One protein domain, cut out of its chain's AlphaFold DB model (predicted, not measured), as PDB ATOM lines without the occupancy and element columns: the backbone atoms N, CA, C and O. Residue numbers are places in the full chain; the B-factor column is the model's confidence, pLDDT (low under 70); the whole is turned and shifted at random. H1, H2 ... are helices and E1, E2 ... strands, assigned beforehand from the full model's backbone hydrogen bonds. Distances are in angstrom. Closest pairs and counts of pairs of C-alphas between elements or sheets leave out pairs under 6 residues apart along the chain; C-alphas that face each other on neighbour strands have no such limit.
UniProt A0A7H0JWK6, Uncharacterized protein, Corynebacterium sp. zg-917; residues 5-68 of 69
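What this domain is: This is residues 5 to 68 of the 69 residues of an uncharacterized protein of Corynebacterium sp. zg-917 (UniProt A0A7H0JWK6). A small three-stranded antiparallel sheet has the longest helix, H1, over one face, while the short helix H3 sits by its E3 edge. H2 lies farther out, beyond H1 and H3 and off the sheet, and the three helix centres make a triangle; a long loop, residues 46 to 56, leads from H2 back to H3. The 64 printed residues, with three named helices and three named strands in the order E1, E2, H1, H2, H3, E3, are of mixed class, helices and strands, and the sheet's order is E2, E1, E3. The whole is compact and rounded, with a radius of gyration of the C-alphas of 10.7 A and spans of 27 by 25 by 18 A.

Where its parts are: The printed part opens with strand E1, residues 5 to 8, whose C-alpha 5 stands at (-35.135, -12.113, 16.101). Strand E2 follows at residues 13 to 17 and is 13.3 A from first to last C-alpha. Helix H1, residues 20 to 31, runs 16.8 A from C-alpha 20 at (-35.376, -6.277, 5.423) to C-alpha 31 at (-32.694, 4.975, 17.614). Helix H2, residues 36 to 45, is 14.4 A long from first to last C-alpha. Helix H3 is short, residues 57 to 61, at 6.2 A. Strand E3, residues 64 to 67, covers 10.2 A and ends with C-alpha 67 at (-30.768, -14.704, 15.267).

How they stand to each other: In the sheet E1 is the inner strand, and E2 and E3 are the edge strands. E1 and E2 form a hairpin, antiparallel with 147 degrees between their directions; N 6 and O 15, 2.8 A apart, and N 15 and O 6, 3.0 A apart, are within hydrogen-bond range. E1 and E3 are also antiparallel, at 159 degrees, with N 7 and O 65 at 2.8 A and N 65 and O 7 at 2.9 A. H1 is on the sheet at a height of 9.5 A, over E2 and E1, and makes with it two layers, a helix on one face of a sheet. It runs along the strands, at 7 degrees to E2 on the local plane. The closest C-alphas of H1 and E2 are those of Val 23 and Ala 17, 5.6 A apart. H3 stands at the sheet's level, but only just, with a height of 3.9 A; its closest C-alpha to E3 is that of Leu 59, 6.2 A from that of Glu 65. H2 is not on the sheet. H2 and H3 only just touch, with 3 pairs of C-alphas within 8 A, the closest being those of Val 41 and Arg 58 at 6.3 A. H1 and H2 are close but not clearly touching, the closest C-alphas being those of Lys 24 and Leu 42 at 6.7 A, and they run opposite ways at a shallow tilt of 23 degrees. H1 and H3 are apart. In H1, H2 and H3 every O i to N i+4 pair is within hydrogen-bond range.

The domain as a whole: The two C-alphas farthest apart, those of Thr 11 and Pro 48, are 29.0 A from each other, while the first and last printed C-alphas, of Thr 5 and Thr 68, are 6.4 A apart. The printed part has no cut. The link from H2 to H3, with 11 residues between them, is long; the other four links are tight. The mean pLDDT of the printed part is 79.8, and the residues under 70 are 45 to 55, of which residue 45 belongs to H2.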
ATOM      1  N   THR A   5     -35.053 -12.791  14.802       89.06
ATOM      2  CA  THR A   5     -35.135 -12.113  16.101       89.06
ATOM      3  C   THR A   5     -33.982 -11.133  16.183       89.06
ATOM      4  O   THR A   5     -32.830 -11.555  16.115       89.06
ATOM      5  N   ILE A   6     -34.288  -9.847  16.308       88.31
ATOM      6  CA  ILE A   6     -33.301  -8.789  16.499       88.31
ATOM      7  C   ILE A   6     -33.293  -8.443  17.985       88.31
ATOM      8  O   ILE A   6     -34.337  -8.113  18.553       88.31
ATOM      9  N   THR A   7     -32.121  -8.509  18.599       90.06
ATOM     10  CA  THR A   7     -31.880  -8.146  19.992       90.06
ATOM     11  C   THR A   7     -31.111  -6.837  20.032       90.06
ATOM     12  O   THR A   7     -30.025  -6.739  19.462       90.06
ATOM     13  N   ASN A   8     -31.638  -5.842  20.736       90.19
ATOM     14  CA  ASN A   8     -30.918  -4.621  21.050       90.19
ATOM     15  C   ASN A   8     -30.054  -4.838  22.289       90.19
ATOM     16  O   ASN A   8     -30.554  -4.890  23.410       90.19
ATOM     17  N   LEU A   9     -28.740  -4.933  22.103       88.81
ATOM     18  CA  LEU A   9     -27.794  -5.183  23.191       88.81
ATOM     19  C   LEU A   9     -27.662  -3.980  24.141       88.81
ATOM     20  O   LEU A   9     -27.161  -4.133  25.254       88.81
ATOM     21  N   ASN A  10     -28.113  -2.788  23.731       87.19
ATOM     22  CA  ASN A  10     -28.089  -1.586  24.570       87.19
ATOM     23  C   ASN A  10     -29.261  -1.537  25.559       87.19
ATOM     24  O   ASN A  10     -29.114  -0.989  26.655       87.19
ATOM     25  N   THR A  11     -30.421  -2.075  25.180       88.00
ATOM     26  CA  THR A  11     -31.664  -2.010  25.973       88.00
ATOM     27  C   THR A  11     -32.176  -3.373  26.439       88.00
ATOM     28  O   THR A  11     -33.104  -3.405  27.244       88.00
ATOM     29  N   ASP A  12     -31.565  -4.472  25.981       87.44
ATOM     30  CA  ASP A  12     -32.041  -5.860  26.137       87.44
ATOM     31  C   ASP A  12     -33.437  -6.095  25.516       87.44
ATOM     32  O   ASP A  12     -34.132  -7.055  25.844       87.44
ATOM     33  N   ASP A  13     -33.866  -5.206  24.614       91.38
ATOM     34  CA  ASP A  13     -35.150  -5.308  23.923       91.38
ATOM     35  C   ASP A  13     -35.054  -6.280  22.741       91.38
ATOM     36  O   ASP A  13     -34.015  -6.382  22.087       91.38
ATOM     37  N   GLN A  14     -36.130  -7.015  22.465       91.44
ATOM     38  CA  GLN A  14     -36.165  -8.014  21.399       91.44
ATOM     39  C   GLN A  14     -37.412  -7.849  20.544       91.44
ATOM     40  O   GLN A  14     -38.535  -7.804  21.049       91.44
ATOM     41  N   VAL A  15     -37.209  -7.843  19.232       90.38
ATOM     42  CA  VAL A  15     -38.265  -7.705  18.228       90.38
ATOM     43  C   VAL A  15     -38.083  -8.745  17.133       90.38
ATOM     44  O   VAL A  15     -36.984  -9.237  16.883       90.38
ATOM     45  N   THR A  16     -39.175  -9.103  16.464       89.38
ATOM     46  CA  THR A  16     -39.144 -10.068  15.361       89.38
ATOM     47  C   THR A  16     -39.430  -9.379  14.037       89.38
ATOM     48  O   THR A  16     -40.481  -8.750  13.899       89.38
ATOM     49  N   ALA A  17     -38.564  -9.578  13.049       85.38
ATOM     50  CA  ALA A  17     -38.758  -9.128  11.675       85.38
ATOM     51  C   ALA A  17     -38.904 -10.321  10.724       85.38
ATOM     52  O   ALA A  17     -38.485 -11.437  11.026       85.38
ATOM     53  N   ASN A  18     -39.517 -10.093   9.564       84.62
ATOM     54  CA  ASN A  18     -39.733 -11.136   8.549       84.62
ATOM     55  C   ASN A  18     -39.129 -10.781   7.181       84.62
ATOM     56  O   ASN A  18     -39.191 -11.589   6.251       84.62
ATOM     57  N   ASP A  19     -38.576  -9.578   7.061       79.69
ATOM     58  CA  ASP A  19     -38.044  -8.981   5.845       79.69
ATOM     59  C   ASP A  19     -37.148  -7.788   6.210       79.69
ATOM     60  O   ASP A  19     -37.129  -7.342   7.359       79.69
ATOM     61  N   HIS A  20     -36.384  -7.312   5.229       76.19
ATOM     62  CA  HIS A  20     -35.376  -6.277   5.423       76.19
ATOM     63  C   HIS A  20     -35.983  -4.925   5.803       76.19
ATOM     64  O   HIS A  20     -35.555  -4.313   6.779       76.19
ATOM     65  N   ASP A  21     -37.003  -4.475   5.074       81.06
ATOM     66  CA  ASP A  21     -37.698  -3.220   5.363       81.06
ATOM     67  C   ASP A  21     -38.174  -3.166   6.818       81.06
ATOM     68  O   ASP A  21     -37.961  -2.168   7.505       81.06
ATOM     69  N   HIS A  22     -38.729  -4.270   7.326       84.81
ATOM     70  CA  HIS A  22     -39.184  -4.342   8.709       84.81
ATOM     71  C   HIS A  22     -38.028  -4.248   9.718       84.81
ATOM     72  O   HIS A  22     -38.183  -3.602  10.750       84.81
ATOM     73  N   VAL A  23     -36.852  -4.819   9.426       81.50
ATOM     74  CA  VAL A  23     -35.656  -4.625  10.269       81.50
ATOM     75  C   VAL A  23     -35.279  -3.143  10.310       81.50
ATOM     76  O   VAL A  23     -35.094  -2.597  11.390       81.50
ATOM     77  N   LYS A  24     -35.207  -2.469   9.156       80.00
ATOM     78  CA  LYS A  24     -34.832  -1.045   9.086       80.00
ATOM     79  C   LYS A  24     -35.801  -0.154   9.850       80.00
ATOM     80  O   LYS A  24     -35.361   0.757  10.550       80.00
ATOM     81  N   GLU A  25     -37.100  -0.425   9.738       86.38
ATOM     82  CA  GLU A  25     -38.130   0.291  10.492       86.38
ATOM     83  C   GLU A  25     -37.907   0.139  12.003       86.38
ATOM     84  O   GLU A  25     -37.893   1.139  12.716       86.38
ATOM     85  N   LEU A  26     -37.628  -1.081  12.476       87.25
ATOM     86  CA  LEU A  26     -37.359  -1.361  13.891       87.25
ATOM     87  C   LEU A  26     -36.075  -0.688  14.394       87.25
ATOM     88  O   LEU A  26     -36.068  -0.129  15.489       87.25
ATOM     89  N   ILE A  27     -34.997  -0.697  13.601       83.50
ATOM     90  CA  ILE A  27     -33.757   0.012  13.957       83.50
ATOM     91  C   ILE A  27     -34.028   1.516  14.030       83.50
ATOM     92  O   ILE A  27     -33.668   2.169  15.005       83.50
ATOM     93  N   THR A  28     -34.720   2.070  13.038       85.25
ATOM     94  CA  THR A  28     -35.062   3.497  13.016       85.25
ATOM     95  C   THR A  28     -35.913   3.889  14.229       85.25
ATOM     96  O   THR A  28     -35.666   4.931  14.836       85.25
ATOM     97  N   ASP A  29     -36.870   3.044  14.623       87.06
ATOM     98  CA  ASP A  29     -37.711   3.254  15.807       87.06
ATOM     99  C   ASP A  29     -36.894   3.223  17.110       87.06
ATOM    100  O   ASP A  29     -37.007   4.127  17.942       87.06
ATOM    101  N   TRP A  30     -35.989   2.252  17.274       85.81
ATOM    102  CA  TRP A  30     -35.142   2.162  18.468       85.81
ATOM    103  C   TRP A  30     -34.202   3.350  18.642       85.81
ATOM    104  O   TRP A  30     -33.993   3.798  19.772       85.81
ATOM    105  N   PHE A  31     -33.645   3.869  17.551       82.50
ATOM    106  CA  PHE A  31     -32.694   4.975  17.614       82.50
ATOM    107  C   PHE A  31     -33.367   6.354  17.604       82.50
ATOM    108  O   PHE A  31     -32.691   7.338  17.884       82.50
ATOM    109  N   HIS A  32     -34.693   6.422  17.391       75.00
ATOM    110  CA  HIS A  32     -35.586   7.599  17.423       75.00
ATOM    111  C   HIS A  32     -35.209   8.792  16.516       75.00
ATOM    112  O   HIS A  32     -36.098   9.565  16.180       75.00
ATOM    113  N   GLU A  33     -33.951   8.925  16.098       78.12
ATOM    114  CA  GLU A  33     -33.365   9.850  15.124       78.12
ATOM    115  C   GLU A  33     -31.958   9.306  14.776       78.12
ATOM    116  O   GLU A  33     -30.972   9.728  15.388       78.12
ATOM    117  N   PRO A  34     -31.831   8.340  13.844       76.06
ATOM    118  CA  PRO A  34     -30.517   7.920  13.374       76.06
ATOM    119  C   PRO A  34     -29.800   9.103  12.711       76.06
ATOM    120  O   PRO A  34     -30.396   9.905  11.987       76.06
ATOM    121  N   THR A  35     -28.508   9.223  12.976       84.06
ATOM    122  CA  THR A  35     -27.608  10.163  12.307       84.06
ATOM    123  C   THR A  35     -27.494   9.848  10.812       84.06
ATOM    124  O   THR A  35     -27.800   8.741  10.370       84.06
ATOM    125  N   ASP A  36     -27.010  10.804  10.012       86.69
ATOM    126  CA  ASP A  36     -26.764  10.572   8.578       86.69
ATOM    127  C   ASP A  36     -25.818   9.377   8.330       86.69
ATOM    128  O   ASP A  36     -25.964   8.681   7.331       86.69
ATOM    129  N   GLU A  37     -24.875   9.110   9.244       85.38
ATOM    130  CA  GLU A  37     -23.957   7.963   9.164       85.38
ATOM    131  C   GLU A  37     -24.683   6.633   9.425       85.38
ATOM    132  O   GLU A  37     -24.484   5.660   8.707       85.38
ATOM    133  N   GLU A  38     -25.585   6.603  10.404       84.38
ATOM    134  CA  GLU A  38     -26.430   5.442  10.692       84.38
ATOM    135  C   GLU A  38     -27.396   5.138   9.541       84.38
ATOM    136  O   GLU A  38     -27.593   3.981   9.172       84.38
ATOM    137  N   LEU A  39     -27.968   6.175   8.931       82.44
ATOM    138  CA  LEU A  39     -28.803   6.016   7.744       82.44
ATOM    139  C   LEU A  39     -28.013   5.449   6.560       82.44
ATOM    140  O   LEU A  39     -28.543   4.590   5.864       82.44
ATOM    141  N   ASP A  40     -26.765   5.878   6.358       85.25
ATOM    142  CA  ASP A  40     -25.886   5.339   5.311       85.25
ATOM    143  C   ASP A  40     -25.606   3.847   5.551       85.25
ATOM    144  O   ASP A  40     -25.771   3.030   4.648       85.25
ATOM    145  N   VAL A  41     -25.317   3.458   6.798       84.56
ATOM    146  CA  VAL A  41     -25.131   2.048   7.181       84.56
ATOM    147  C   VAL A  41     -26.405   1.226   6.948       84.56
ATOM    148  O   VAL A  41     -26.322   0.112   6.431       84.56
ATOM    149  N   LEU A  42     -27.586   1.754   7.293       80.12
ATOM    150  CA  LEU A  42     -28.880   1.108   7.027       80.12
ATOM    151  C   LEU A  42     -29.164   0.980   5.524       80.12
ATOM    152  O   LEU A  42     -29.720  -0.028   5.082       80.12
ATOM    153  N   ASP A  43     -28.792   1.976   4.725       79.25
ATOM    154  CA  ASP A  43     -28.921   1.942   3.265       79.25
ATOM    155  C   ASP A  43     -27.956   0.918   2.651       79.25
ATOM    156  O   ASP A  43     -28.342   0.144   1.777       79.25
ATOM    157  N   GLU A  44     -26.745   0.779   3.200       78.31
ATOM    158  CA  GLU A  44     -25.788  -0.266   2.816       78.31
ATOM    159  C   GLU A  44     -26.277  -1.686   3.122       78.31
ATOM    160  O   GLU A  44     -25.764  -2.646   2.534       78.31
ATOM    161  N   MET A  45     -27.264  -1.846   4.010       69.56
ATOM    162  CA  MET A  45     -27.932  -3.133   4.192       69.56
ATOM    163  C   MET A  45     -28.824  -3.473   2.977       69.56
ATOM    164  O   MET A  45     -28.983  -4.642   2.653       69.56
ATOM    165  N   ASP A  46     -29.334  -2.500   2.209       66.31
ATOM    166  CA  ASP A  46     -30.289  -2.721   1.094       66.31
ATOM    167  C   ASP A  46     -29.752  -3.571  -0.082       66.31
ATOM    168  O   ASP A  46     -30.501  -3.996  -0.964       66.31
ATOM    169  N   HIS A  47     -28.453  -3.863  -0.118       54.47
ATOM    170  CA  HIS A  47     -27.797  -4.575  -1.213       54.47
ATOM    171  C   HIS A  47     -27.443  -6.035  -0.852       54.47
ATOM    172  O   HIS A  47     -26.790  -6.259   0.163       54.47
ATOM    173  N   PRO A  48     -27.505  -6.984  -1.816       52.00
ATOM    174  CA  PRO A  48     -28.652  -7.760  -2.330       52.00
ATOM    175  C   PRO A  48     -29.269  -8.754  -1.294       52.00
ATOM    176  O   PRO A  48     -28.687  -8.981  -0.243       52.00
ATOM    177  N   PRO A  49     -30.411  -9.423  -1.596       47.97
ATOM    178  CA  PRO A  49     -31.356 -10.010  -0.623       47.97
ATOM    179  C   PRO A  49     -30.956 -11.395  -0.074       47.97
ATOM    180  O   PRO A  49     -31.796 -12.287   0.071       47.97
ATOM    181  N   GLY A  50     -29.667 -11.624   0.143       49.78
ATOM    182  CA  GLY A  50     -29.133 -12.915   0.563       49.78
ATOM    183  C   GLY A  50     -28.824 -12.927   2.047       49.78
ATOM    184  O   GLY A  50     -27.664 -12.777   2.384       49.78
ATOM    185  N   ASP A  51     -29.868 -13.123   2.850       55.78
ATOM    186  CA  ASP A  51     -29.852 -13.334   4.299       55.78
ATOM    187  C   ASP A  51     -29.235 -12.216   5.151       55.78
ATOM    188  O   ASP A  51     -28.101 -11.779   4.990       55.78
ATOM    189  N   PHE A  52     -30.011 -11.786   6.143       61.25
ATOM    190  CA  PHE A  52     -29.415 -11.228   7.340       61.25
ATOM    191  C   PHE A  52     -28.604 -12.328   8.013       61.25
ATOM    192  O   PHE A  52     -29.164 -13.197   8.686       61.25
ATOM    193  N   ASP A  53     -27.296 -12.304   7.805       63.28
ATOM    194  CA  ASP A  53     -26.402 -13.137   8.584       63.28
ATOM    195  C   ASP A  53     -26.321 -12.583  10.011       63.28
ATOM    196  O   ASP A  53     -26.275 -11.370  10.235       63.28
ATOM    197  N   ALA A  54     -26.259 -13.488  10.991       60.59
ATOM    198  CA  ALA A  54     -25.991 -13.145  12.392       60.59
ATOM    199  C   ALA A  54     -24.685 -12.336  12.564       60.59
ATOM    200  O   ALA A  54     -24.509 -11.641  13.560       60.59
ATOM    201  N   ASP A  55     -23.797 -12.411  11.568       61.88
ATOM    202  CA  ASP A  55     -22.513 -11.722  11.492       61.88
ATOM    203  C   ASP A  55     -22.557 -10.398  10.695       61.88
ATOM    204  O   ASP A  55     -21.499  -9.882  10.314       61.88
ATOM    205  N   ASP A  56     -23.735  -9.827  10.406       77.88
ATOM    206  CA  ASP A  56     -23.791  -8.513   9.754       77.88
ATOM    207  C   ASP A  56     -23.203  -7.434  10.677       77.88
ATOM    208  O   ASP A  56     -23.796  -7.007  11.672       77.88
ATOM    209  N   TRP A  57     -22.000  -6.976  10.327       79.56
ATOM    210  CA  TRP A  57     -21.260  -5.958  11.069       79.56
ATOM    211  C   TRP A  57     -22.036  -4.642  11.206       79.56
ATOM    212  O   TRP A  57     -21.769  -3.875  12.131       79.56
ATOM    213  N   ARG A  58     -23.004  -4.389  10.318       82.25
ATOM    214  CA  ARG A  58     -23.869  -3.208  10.356       82.25
ATOM    215  C   ARG A  58     -24.823  -3.271  11.534       82.25
ATOM    216  O   ARG A  58     -24.964  -2.292  12.247       82.25
ATOM    217  N   LEU A  59     -25.401  -4.436  11.822       81.94
ATOM    218  CA  LEU A  59     -26.199  -4.622  13.035       81.94
ATOM    219  C   LEU A  59     -25.340  -4.444  14.286       81.94
ATOM    220  O   LEU A  59     -25.726  -3.719  15.201       81.94
ATOM    221  N   ALA A  60     -24.134  -5.013  14.288       82.94
ATOM    222  CA  ALA A  60     -23.200  -4.846  15.396       82.94
ATOM    223  C   ALA A  60     -22.790  -3.375  15.616       82.94
ATOM    224  O   ALA A  60     -22.560  -2.985  16.761       82.94
ATOM    225  N   TYR A  61     -22.740  -2.549  14.561       84.88
ATOM    226  CA  TYR A  61     -22.510  -1.100  14.665       84.88
ATOM    227  C   TYR A  61     -23.593  -0.418  15.516       84.88
ATOM    228  O   TYR A  61     -23.273   0.386  16.388       84.88
ATOM    229  N   PHE A  62     -24.852  -0.830  15.355       83.94
ATOM    230  CA  PHE A  62     -25.976  -0.397  16.193       83.94
ATOM    231  C   PHE A  62     -26.047  -1.119  17.552       83.94
ATOM    232  O   PHE A  62     -26.971  -0.904  18.333       83.94
ATOM    233  N   GLY A  63     -25.103  -2.007  17.873       88.31
ATOM    234  CA  GLY A  63     -25.217  -2.873  19.046       88.31
ATOM    235  C   GLY A  63     -26.440  -3.789  18.963       88.31
ATOM    236  O   GLY A  63     -27.111  -4.020  19.966       88.31
ATOM    237  N   LEU A  64     -26.753  -4.270  17.764       87.81
ATOM    238  CA  LEU A  64     -27.835  -5.204  17.499       87.81
ATOM    239  C   LEU A  64     -27.264  -6.569  17.133       87.81
ATOM    240  O   LEU A  64     -26.241  -6.677  16.458       87.81
ATOM    241  N   GLU A  65     -27.957  -7.612  17.559       88.06
ATOM    242  CA  GLU A  65     -27.676  -8.995  17.188       88.06
ATOM    243  C   GLU A  65     -28.909  -9.571  16.499       88.06
ATOM    244  O   GLU A  65     -30.029  -9.326  16.947       88.06
ATOM    245  N   ILE A  66     -28.722 -10.338  15.425       84.50
ATOM    246  CA  ILE A  66     -29.821 -11.043  14.768       84.50
ATOM    247  C   ILE A  66     -29.645 -12.550  14.884       84.50
ATOM    248  O   ILE A  66     -28.554 -13.088  14.710       84.50
ATOM    249  N   THR A  67     -30.738 -13.245  15.175       85.12
ATOM    250  CA  THR A  67     -30.768 -14.704  15.267       85.12
ATOM    251  C   THR A  67     -31.923 -15.265  14.450       85.12
ATOM    252  O   THR A  67     -33.053 -14.772  14.495       85.12
ATOM    253  N   THR A  68     -31.643 -16.315  13.682       76.56
ATOM    254  CA  THR A  68     -32.664 -17.149  13.043       76.56
ATOM    255  C   THR A  68     -32.963 -18.357  13.938       76.56
ATOM    256  O   THR A  68     -32.027 -18.872  14.558       76.56
TER     257      THR A  68